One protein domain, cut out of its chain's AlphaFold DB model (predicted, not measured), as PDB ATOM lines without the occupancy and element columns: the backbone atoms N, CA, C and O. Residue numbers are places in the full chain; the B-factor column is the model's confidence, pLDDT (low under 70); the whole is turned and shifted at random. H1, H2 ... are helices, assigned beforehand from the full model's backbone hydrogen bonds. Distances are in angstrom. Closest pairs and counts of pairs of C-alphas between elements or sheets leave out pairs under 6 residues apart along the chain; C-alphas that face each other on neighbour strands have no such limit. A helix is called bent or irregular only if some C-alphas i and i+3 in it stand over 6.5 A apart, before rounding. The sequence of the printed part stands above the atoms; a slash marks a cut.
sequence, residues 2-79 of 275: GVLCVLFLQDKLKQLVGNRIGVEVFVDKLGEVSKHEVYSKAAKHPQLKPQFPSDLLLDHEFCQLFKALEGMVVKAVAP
ATOM      1  N   GLY A   2      81.962 116.653 141.827       48.50
ATOM      2  CA  GLY A   2      80.866 116.033 141.047       48.50
ATOM      3  C   GLY A   2      80.647 114.522 141.258       48.50
ATOM      4  O   GLY A   2      79.511 114.075 141.373       48.50
ATOM      5  N   VAL A   3      81.720 113.736 141.394       48.97
ATOM      6  CA  VAL A   3      81.644 112.267 141.547       48.97
ATOM      7  C   VAL A   3      81.027 111.850 142.891       48.97
ATOM      8  O   VAL A   3      80.235 110.914 142.946       48.97
ATOM      9  N   LEU A   4      81.313 112.589 143.968       46.41
ATOM     10  CA  LEU A   4      80.806 112.290 145.313       46.41
ATOM     11  C   LEU A   4      79.290 112.538 145.426       46.41
ATOM     12  O   LEU A   4      78.574 111.767 146.062       46.41
ATOM     13  N   CYS A   5      78.787 113.579 144.752       52.97
ATOM     14  CA  CYS A   5      77.355 113.882 144.677       52.97
ATOM     15  C   CYS A   5      76.585 112.797 143.901       52.97
ATOM     16  O   CYS A   5      75.506 112.377 144.320       52.97
ATOM     17  N   VAL A   6      77.173 112.288 142.811       56.44
ATOM     18  CA  VAL A   6      76.589 111.208 141.999       56.44
ATOM     19  C   VAL A   6      76.547 109.886 142.768       56.44
ATOM     20  O   VAL A   6      75.517 109.218 142.740       56.44
ATOM     21  N   LEU A   7      77.603 109.533 143.511       59.25
ATOM     22  CA  LEU A   7      77.634 108.316 144.337       59.25
ATOM     23  C   LEU A   7      76.604 108.367 145.475       59.25
ATOM     24  O   LEU A   7      75.837 107.425 145.667       59.25
ATOM     25  N   PHE A   8      76.500 109.503 146.168       61.53
ATOM     26  CA  PHE A   8      75.504 109.688 147.226       61.53
ATOM     27  C   PHE A   8      74.064 109.619 146.700       61.53
ATOM     28  O   PHE A   8      73.171 109.088 147.363       61.53
ATOM     29  N   LEU A   9      73.823 110.135 145.493       79.69
ATOM     30  CA  LEU A   9      72.528 110.025 144.829       79.69
ATOM     31  C   LEU A   9      72.242 108.585 144.373       79.69
ATOM     32  O   LEU A   9      71.111 108.114 144.498       79.69
ATOM     33  N   GLN A  10      73.266 107.877 143.895       79.19
ATOM     34  CA  GLN A  10      73.175 106.488 143.459       79.19
ATOM     35  C   GLN A  10      72.796 105.557 144.619       79.19
ATOM     36  O   GLN A  10      71.886 104.741 144.469       79.19
ATOM     37  N   ASP A  11      73.427 105.698 145.785       79.75
ATOM     38  CA  ASP A  11      73.126 104.854 146.947       79.75
ATOM     39  C   ASP A  11      71.745 105.151 147.533       79.75
ATOM     40  O   ASP A  11      71.002 104.227 147.869       79.75
ATOM     41  N   LYS A  12      71.329 106.423 147.548       86.25
ATOM     42  CA  LYS A  12      69.949 106.794 147.894       86.25
ATOM     43  C   LYS A  12      68.928 106.165 146.953       86.25
ATOM     44  O   LYS A  12      67.871 105.731 147.408       86.25
ATOM     45  N   LEU A  13      69.227 106.098 145.656       87.88
ATOM     46  CA  LEU A  13      68.332 105.491 144.676       87.88
ATOM     47  C   LEU A  13      68.235 103.972 144.870       87.88
ATOM     48  O   LEU A  13      67.129 103.435 144.871       87.88
ATOM     49  N   LYS A  14      69.360 103.289 145.125       89.00
ATOM     50  CA  LYS A  14      69.368 101.855 145.468       89.00
ATOM     51  C   LYS A  14      68.569 101.573 146.739       89.00
ATOM     52  O   LYS A  14      67.747 100.661 146.750       89.00
ATOM     53  N   GLN A  15      68.755 102.385 147.783       85.94
ATOM     54  CA  GLN A  15      67.982 102.281 149.024       85.94
ATOM     55  C   GLN A  15      66.486 102.494 148.780       85.94
ATOM     56  O   GLN A  15      65.661 101.787 149.351       85.94
ATOM     57  N   LEU A  16      66.113 103.435 147.909       91.69
ATOM     58  CA  LEU A  16      64.715 103.682 147.565       91.69
ATOM     59  C   LEU A  16      64.098 102.481 146.836       91.69
ATOM     60  O   LEU A  16      62.993 102.069 147.191       91.69
ATOM     61  N   VAL A  17      64.820 101.888 145.879       90.62
ATOM     62  CA  VAL A  17      64.392 100.659 145.189       90.62
ATOM     63  C   VAL A  17      64.234  99.507 146.185       90.62
ATOM     64  O   VAL A  17      63.179  98.875 146.213       90.62
ATOM     65  N   GLY A  18      65.221  99.283 147.057       89.81
ATOM     66  CA  GLY A  18      65.169  98.229 148.073       89.81
ATOM     67  C   GLY A  18      64.013  98.394 149.063       89.81
ATOM     68  O   GLY A  18      63.282  97.441 149.309       89.81
ATOM     69  N   ASN A  19      63.795  99.610 149.570       91.69
ATOM     70  CA  ASN A  19      62.824  99.863 150.637       91.69
ATOM     71  C   ASN A  19      61.375  99.995 150.147       91.69
ATOM     72  O   ASN A  19      60.454  99.760 150.924       91.69
ATOM     73  N   ARG A  20      61.149 100.435 148.901       94.25
ATOM     74  CA  ARG A  20      59.791 100.722 148.395       94.25
ATOM     75  C   ARG A  20      59.266  99.715 147.387       94.25
ATOM     76  O   ARG A  20      58.053  99.577 147.273       94.25
ATOM     77  N   ILE A  21      60.151  99.072 146.633       93.62
ATOM     78  CA  ILE A  21      59.777  98.128 145.572       93.62
ATOM     79  C   ILE A  21      60.209  96.715 145.967       93.62
ATOM     80  O   ILE A  21      59.452  95.767 145.784       93.62
ATOM     81  N   GLY A  22      61.399  96.587 146.556       92.25
ATOM     82  CA  GLY A  22      62.075  95.315 146.759       92.25
ATOM     83  C   GLY A  22      62.975  94.997 145.566       92.25
ATOM     84  O   GLY A  22      62.570  95.118 144.410       92.25
ATOM     85  N   VAL A  23      64.220  94.602 145.847       92.12
ATOM     86  CA  VAL A  23      65.246  94.352 144.819       92.12
ATOM     87  C   VAL A  23      64.832  93.222 143.873       92.12
ATOM     88  O   VAL A  23      64.965  93.371 142.663       92.12
ATOM     89  N   GLU A  24      64.289  92.126 144.406       92.88
ATOM     90  CA  GLU A  24      63.840  90.982 143.598       92.88
ATOM     91  C   GLU A  24      62.689  91.371 142.668       92.88
ATOM     92  O   GLU A  24      62.767  91.155 141.463       92.88
ATOM     93  N   VAL A  25      61.677  92.066 143.200       95.06
ATOM     94  CA  VAL A  25      60.532  92.565 142.422       95.06
ATOM     95  C   VAL A  25      60.991  93.513 141.313       95.06
ATOM     96  O   VAL A  25      60.497  93.441 140.189       95.06
ATOM     97  N   PHE A  26      61.951  94.394 141.603       95.50
ATOM     98  CA  PHE A  26      62.523  95.295 140.609       95.50
ATOM     99  C   PHE A  26      63.240  94.534 139.482       95.50
ATOM    100  O   PHE A  26      63.006  94.828 138.310       95.50
ATOM    101  N   VAL A  27      64.085  93.554 139.820       94.31
ATOM    102  CA  VAL A  27      64.818  92.734 138.839       94.31
ATOM    103  C   VAL A  27      63.860  91.894 137.995       94.31
ATOM    104  O   VAL A  27      64.012  91.844 136.774       94.31
ATOM    105  N   ASP A  28      62.838  91.300 138.610       95.00
ATOM    106  CA  ASP A  28      61.824  90.520 137.902       95.00
ATOM    107  C   ASP A  28      61.052  91.377 136.900       95.00
ATOM    108  O   ASP A  28      60.910  90.990 135.738       95.00
ATOM    109  N   LYS A  29      60.613  92.574 137.317       95.88
ATOM    110  CA  LYS A  29      59.926  93.528 136.437       95.88
ATOM    111  C   LYS A  29      60.816  94.064 135.328       95.88
ATOM    112  O   LYS A  29      60.344  94.223 134.206       95.88
ATOM    113  N   LEU A  30      62.096  94.295 135.604       95.00
ATOM    114  CA  LEU A  30      63.054  94.672 134.571       95.00
ATOM    115  C   LEU A  30      63.182  93.556 133.519       95.00
ATOM    116  O   LEU A  30      63.100  93.825 132.324       95.00
ATOM    117  N   GLY A  31      63.267  92.298 133.957       94.44
ATOM    118  CA  GLY A  31      63.349  91.136 133.071       94.44
ATOM    119  C   GLY A  31      62.070  90.827 132.277       94.44
ATOM    120  O   GLY A  31      62.120  90.055 131.322       94.44
ATOM    121  N   GLU A  32      60.911  91.401 132.619       95.94
ATOM    122  CA  GLU A  32      59.689  91.261 131.806       95.94
ATOM    123  C   GLU A  32      59.834  91.932 130.427       95.94
ATOM    124  O   GLU A  32      59.239  91.464 129.455       95.94
ATOM    125  N   VAL A  33      60.678  92.964 130.309       94.31
ATOM    126  CA  VAL A  33      60.916  93.690 129.047       94.31
ATOM    127  C   VAL A  33      61.567  92.784 127.999       94.31
ATOM    128  O   VAL A  33      61.095  92.717 126.864       94.31
ATOM    129  N   SER A  34      62.612  92.042 128.377       93.56
ATOM    130  CA  SER A  34      63.322  91.121 127.478       93.56
ATOM    131  C   SER A  34      62.518  89.847 127.173       93.56
ATOM    132  O   SER A  34      62.715  89.225 126.125       93.56
ATOM    133  N   LYS A  35      61.564  89.484 128.044       94.56
ATOM    134  CA  LYS A  35      60.619  88.365 127.857       94.56
ATOM    135  C   LYS A  35      59.411  88.713 126.981       94.56
ATOM    136  O   LYS A  35      58.696  87.802 126.565       94.56
ATOM    137  N   HIS A  36      59.163  89.993 126.699       93.62
ATOM    138  CA  HIS A  36      58.017  90.420 125.900       93.62
ATOM    139  C   HIS A  36      58.075  89.840 124.474       93.62
ATOM    140  O   HIS A  36      59.122  89.829 123.825       93.62
ATOM    141  N   GLU A  37      56.937  89.396 123.937       89.81
ATOM    142  CA  GLU A  37      56.871  88.700 122.640       89.81
ATOM    143  C   GLU A  37      57.418  89.524 121.457       89.81
ATOM    144  O   GLU A  37      58.049  88.984 120.542       89.81
ATOM    145  N   VAL A  38      57.227  90.847 121.491       90.25
ATOM    146  CA  VAL A  38      57.716  91.778 120.460       90.25
ATOM    147  C   VAL A  38      59.233  91.994 120.557       90.25
ATOM    148  O   VAL A  38      59.880  92.218 119.534       90.25
ATOM    149  N   TYR A  39      59.830  91.838 121.746       93.75
ATOM    150  CA  TYR A  39      61.255  92.100 121.981       93.75
ATOM    151  C   TYR A  39      62.147  91.220 121.097       93.75
ATOM    152  O   TYR A  39      63.032  91.706 120.396       93.75
ATOM    153  N   SER A  40      61.866  89.914 121.046       89.94
ATOM    154  CA  SER A  40      62.648  88.963 120.239       89.94
ATOM    155  C   SER A  40      62.577  89.233 118.733       89.94
ATOM    156  O   SER A  40      63.516  88.898 118.008       89.94
ATOM    157  N   LYS A  41      61.466  89.807 118.253       88.69
ATOM    158  CA  LYS A  41      61.280  90.165 116.841       88.69
ATOM    159  C   LYS A  41      62.058  91.442 116.513       88.69
ATOM    160  O   LYS A  41      62.867  91.431 115.588       88.69
ATOM    161  N   ALA A  42      61.885  92.498 117.308       90.81
ATOM    162  CA  ALA A  42      62.576  93.777 117.126       90.81
ATOM    163  C   ALA A  42      64.108  93.639 117.247       90.81
ATOM    164  O   ALA A  42      64.860  94.134 116.404       90.81
ATOM    165  N   ALA A  43      64.592  92.848 118.210       91.38
ATOM    166  CA  ALA A  43      66.022  92.629 118.438       91.38
ATOM    167  C   ALA A  43      66.765  91.959 117.262       91.38
ATOM    168  O   ALA A  43      67.988  92.047 117.185       91.38
ATOM    169  N   LYS A  44      66.062  91.275 116.347       89.56
ATOM    170  CA  LYS A  44      66.667  90.562 115.201       89.56
ATOM    171  C   LYS A  44      66.607  91.337 113.887       89.56
ATOM    172  O   LYS A  44      67.306  90.973 112.944       89.56
ATOM    173  N   HIS A  45      65.774  92.371 113.806       86.94
ATOM    174  CA  HIS A  45      65.472  93.055 112.553       86.94
ATOM    175  C   HIS A  45      65.749  94.559 112.671       86.94
ATOM    176  O   HIS A  45      64.872  95.300 113.103       86.94
ATOM    177  N   PRO A  46      66.929  95.032 112.222       87.12
ATOM    178  CA  PRO A  46      67.245  96.464 112.167       87.12
ATOM    179  C   PRO A  46      66.304  97.269 111.259       87.12
ATOM    180  O   PRO A  46      66.182  98.482 111.388       87.12
ATOM    181  N   GLN A  47      65.648  96.600 110.308       84.81
ATOM    182  CA  GLN A  47      64.706  97.213 109.375       84.81
ATOM    183  C   GLN A  47      63.264  97.013 109.850       84.81
ATOM    184  O   GLN A  47      62.824  95.876 110.038       84.81
ATOM    185  N   LEU A  48      62.507  98.107 109.958       80.38
ATOM    186  CA  LEU A  48      61.090  98.085 110.323       80.38
ATOM    187  C   LEU A  48      60.237  97.499 109.187       80.38
ATOM    188  O   LEU A  48      60.227  98.020 108.072       80.38
ATOM    189  N   LYS A  49      59.498  96.423 109.480       78.06
ATOM    190  CA  LYS A  49      58.498  95.821 108.577       78.06
ATOM    191  C   LYS A  49      57.221  95.446 109.346       78.06
ATOM    192  O   LYS A  49      56.945  94.257 109.506       78.06
ATOM    193  N   PRO A  50      56.474  96.432 109.874       81.50
ATOM    194  CA  PRO A  50      55.267  96.165 110.648       81.50
ATOM    195  C   PRO A  50      54.154  95.614 109.751       81.50
ATOM    196  O   PRO A  50      53.943  96.107 108.642       81.50
ATOM    197  N   GLN A  51      53.432  94.606 110.236       83.62
ATOM    198  CA  GLN A  51      52.200  94.124 109.603       83.62
ATOM    199  C   GLN A  51      50.970  94.699 110.308       83.62
ATOM    200  O   GLN A  51      49.949  94.952 109.670       83.62
ATOM    201  N   PHE A  52      51.096  94.970 111.609       84.38
ATOM    202  CA  PHE A  52      50.064  95.571 112.442       84.38
ATOM    203  C   PHE A  52      50.641  96.728 113.272       84.38
ATOM    204  O   PHE A  52      51.836  96.730 113.572       84.38
ATOM    205  N   PRO A  53      49.819  97.701 113.708       86.00
ATOM    206  CA  PRO A  53      50.280  98.795 114.571       86.00
ATOM    207  C   PRO A  53      50.957  98.322 115.869       86.00
ATOM    208  O   PRO A  53      51.864  98.983 116.365       86.00
ATOM    209  N   SER A  54      50.560  97.157 116.390       82.31
ATOM    210  CA  SER A  54      51.152  96.522 117.576       82.31
ATOM    211  C   SER A  54      52.612  96.085 117.393       82.31
ATOM    212  O   SER A  54      53.310  95.889 118.383       82.31
ATOM    213  N   ASP A  55      53.095  95.958 116.152       82.00
ATOM    214  CA  ASP A  55      54.482  95.571 115.859       82.00
ATOM    215  C   ASP A  55      55.480  96.726 116.069       82.00
ATOM    216  O   ASP A  55      56.686  96.496 116.092       82.00
ATOM    217  N   LEU A  56      54.995  97.963 116.229       85.94
ATOM    218  CA  LEU A  56      55.813  99.171 116.409       85.94
ATOM    219  C   LEU A  56      56.054  99.529 117.885       85.94
ATOM    220  O   LEU A  56      56.364 100.674 118.200       85.94
ATOM    221  N   LEU A  57      55.889  98.568 118.797       89.50
ATOM    222  CA  LEU A  57      56.030  98.800 120.236       89.50
ATOM    223  C   LEU A  57      57.489  99.013 120.673       89.50
ATOM    224  O   LEU A  57      57.742  99.833 121.549       89.50
ATOM    225  N   LEU A  58      58.429  98.262 120.091       91.56
ATOM    226  CA  LEU A  58      59.858  98.308 120.414       91.56
ATOM    227  C   LEU A  58      60.676  98.362 119.124       91.56
ATOM    228  O   LEU A  58      60.397  97.611 118.187       91.56
ATOM    229  N   ASP A  59      61.700  99.209 119.090       92.12
ATOM    230  CA  ASP A  59      62.640  99.290 117.976       92.12
ATOM    231  C   ASP A  59      63.937  98.503 118.238       92.12
ATOM    232  O   ASP A  59      64.233  98.061 119.353       92.12
ATOM    233  N   HIS A  60      64.710  98.303 117.170       93.12
ATOM    234  CA  HIS A  60      65.933  97.509 117.205       93.12
ATOM    235  C   HIS A  60      67.008  98.099 118.126       93.12
ATOM    236  O   HIS A  60      67.635  97.353 118.880       93.12
ATOM    237  N   GLU A  61      67.205  99.418 118.089       94.06
ATOM    238  CA  GLU A  61      68.254 100.096 118.855       94.06
ATOM    239  C   GLU A  61      67.926 100.082 120.349       94.06
ATOM    240  O   GLU A  61      68.804  99.805 121.170       94.06
ATOM    241  N   PHE A  62      66.649 100.253 120.711       95.19
ATOM    242  CA  PHE A  62      66.188 100.049 122.084       95.19
ATOM    243  C   PHE A  62      66.520  98.640 122.590       95.19
ATOM    244  O   PHE A  62      67.071  98.494 123.681       95.19
ATOM    245  N   CYS A  63      66.234  97.595 121.805       95.19
ATOM    246  CA  CYS A  63      66.540  96.220 122.201       95.19
ATOM    247  C   CYS A  63      68.049  95.980 122.392       95.19
ATOM    248  O   CYS A  63      68.437  95.265 123.316       95.19
ATOM    249  N   GLN A  64      68.914  96.569 121.557       95.44
ATOM    250  CA  GLN A  64      70.368  96.451 121.741       95.44
ATOM    251  C   GLN A  64      70.841  97.183 122.998       95.44
ATOM    252  O   GLN A  64      71.608  96.625 123.787       95.44
ATOM    253  N   LEU A  65      70.347  98.404 123.214       95.50
ATOM    254  CA  LEU A  65      70.676  99.204 124.389       95.50
ATOM    255  C   LEU A  65      70.221  98.513 125.679       95.50
ATOM    256  O   LEU A  65      70.997  98.390 126.625       95.50
ATOM    257  N   PHE A  66      68.986  98.012 125.702       96.50
ATOM    258  CA  PHE A  66      68.439  97.297 126.849       96.50
ATOM    259  C   PHE A  66      69.263  96.047 127.157       96.50
ATOM    260  O   PHE A  66      69.685  95.865 128.294       96.50
ATOM    261  N   LYS A  67      69.598  95.239 126.142       94.50
ATOM    262  CA  LYS A  67      70.448  94.050 126.310       94.50
ATOM    263  C   LYS A  67      71.830  94.382 126.885       94.50
ATOM    264  O   LYS A  67      72.364  93.601 127.672       94.50
ATOM    265  N   ALA A  68      72.420  95.512 126.494       93.94
ATOM    266  CA  ALA A  68      73.710  95.952 127.019       93.94
ATOM    267  C   ALA A  68      73.617  96.416 128.484       93.94
ATOM    268  O   ALA A  68      74.518  96.144 129.279       93.94
ATOM    269  N   LEU A  69      72.524  97.094 128.852       94.56
ATOM    270  CA  LEU A  69      72.377  97.737 130.158       94.56
ATOM    271  C   LEU A  69      71.679  96.876 131.215       94.56
ATOM    272  O   LEU A  69      71.960  97.060 132.396       94.56
ATOM    273  N   GLU A  70      70.821  95.927 130.840       93.06
ATOM    274  CA  GLU A  70      70.026  95.098 131.763       93.06
ATOM    275  C   GLU A  70      70.921  94.440 132.821       93.06
ATOM    276  O   GLU A  70      70.741  94.651 134.019       93.06
ATOM    277  N   GLY A  71      71.978  93.742 132.391       89.06
ATOM    278  CA  GLY A  71      72.924  93.103 133.306       89.06
ATOM    279  C   GLY A  71      73.724  94.091 134.165       89.06
ATOM    280  O   GLY A  71      74.081  93.765 135.298       89.06
ATOM    281  N   MET A  72      73.998  95.299 133.662       90.81
ATOM    282  CA  MET A  72      74.696  96.346 134.419       90.81
ATOM    283  C   MET A  72      73.797  96.939 135.506       90.81
ATOM    284  O   MET A  72      74.243  97.124 136.636       90.81
ATOM    285  N   VAL A  73      72.526  97.183 135.185       91.56
ATOM    286  CA  VAL A  73      71.521  97.691 136.125       91.56
ATOM    287  C   VAL A  73      71.215  96.648 137.196       91.56
ATOM    288  O   VAL A  73      71.228  96.984 138.380       91.56
ATOM    289  N   VAL A  74      71.040  95.375 136.821       91.50
ATOM    290  CA  VAL A  74      70.846  94.273 137.781       91.50
ATOM    291  C   VAL A  74      72.029  94.185 138.746       91.50
ATOM    292  O   VAL A  74      71.819  94.159 139.954       91.50
ATOM    293  N   LYS A  75      73.273  94.227 138.248       89.25
ATOM    294  CA  LYS A  75      74.478  94.226 139.100       89.25
ATOM    295  C   LYS A  75      74.614  95.472 139.978       89.25
ATOM    296  O   LYS A  75      75.241  95.400 141.028       89.25
ATOM    297  N   ALA A  76      74.091  96.612 139.537       87.06
ATOM    298  CA  ALA A  76      74.166  97.855 140.294       87.06
ATOM    299  C   ALA A  76      73.135  97.910 141.431       87.06
ATOM    300  O   ALA A  76      73.423  98.500 142.470       87.06
ATOM    301  N   VAL A  77      71.944  97.338 141.230       87.50
ATOM    302  CA  VAL A  77      70.824  97.392 142.186       87.50
ATOM    303  C   VAL A  77      70.797  96.180 143.116       87.50
ATOM    304  O   VAL A  77      70.447  96.327 144.286       87.50
ATOM    305  N   ALA A  78      71.178  94.996 142.631       81.69
ATOM    306  CA  ALA A  78      71.303  93.825 143.482       81.69
ATOM    307  C   ALA A  78      72.518  93.980 144.412       81.69
ATOM    308  O   ALA A  78      73.611  94.301 143.931       81.69
ATOM    309  N   PRO A  79      72.367  93.756 145.730       66.38
ATOM    310  CA  PRO A  79      73.520  93.698 146.614       66.38
ATOM    311  C   PRO A  79      74.446  92.590 146.112       66.38
ATOM    312  O   PRO A  79      73.980  91.505 145.750       66.38
TER     313      PRO A  79
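This is residues 2 to 79 of the 275 residues of the protein "Hypothetical protein" of Timema douglasi (UniProt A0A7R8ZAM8). Two helices, H2 and H5, run side by side in opposite ways as a loose pair, with H1 across one end and a small head at the other, made of H3, short H4 and the loop between them. Residues 2 to 9 of H1 stick out free. The printed part has 78 residues with five named helices, in the order H1 to H5, and no named strand; its class is all helix. It is loose, with a radius of gyration of the C-alphas of 15.9 A, and elongated, spanning 47 by 28 by 18 A.

Find C-alpha 2 at (80.866, 116.033, 141.047); from there H1, residues 2 to 20, runs 27.1 A. Next come H2, residues 23 to 35, 18.6 A long, H3, residues 37 to 42, and H4, residues 53 to 56. H5, residues 60 to 77, runs 25.5 A to C-alpha 77 at (70.824, 97.392, 142.186). H5 is only just irregular, with C-alphas 68 and 71 6.9 A apart, and has a kink of 38 degrees near residue 71.

Look first at Val 17 and Val 23, the closest C-alphas of H1 and H2, 6.4 A apart: these helices are close but not clearly touching, about perpendicular at 87 degrees. H1 is also close to but not clearly touching H5, with the C-alphas of Lys 14 and Val 77 closest at 5.7 A. H2 and H5 touch at a shallow tilt of 17 degrees, opposite ways, closest at the C-alphas of Val 27 and Val 74, 6.3 A. H3 and H5 only just touch, with 3 pairs of C-alphas within 8 A, through residues 60 to 63 of H5 alone; the closest are those of Ala 42 and His 60, 5.0 A. H4 is close to but not clearly touching H3, at the C-alphas of Val 38 and Asp 55, 6.8 A, and is apart from H5. In H1 every O i to N i+4 pair is within hydrogen-bond range; in H2 7 of 9, in H3 1 of 2 and in H5 12 of 14 are, while H4 is too short for such a pair.

The C-alphas of Leu 4 and Gln 51 are the two farthest apart, 49.2 A. The printed part has no cut and no long link. The model's pLDDT is under 70 at residues 2 to 8 and residue 79.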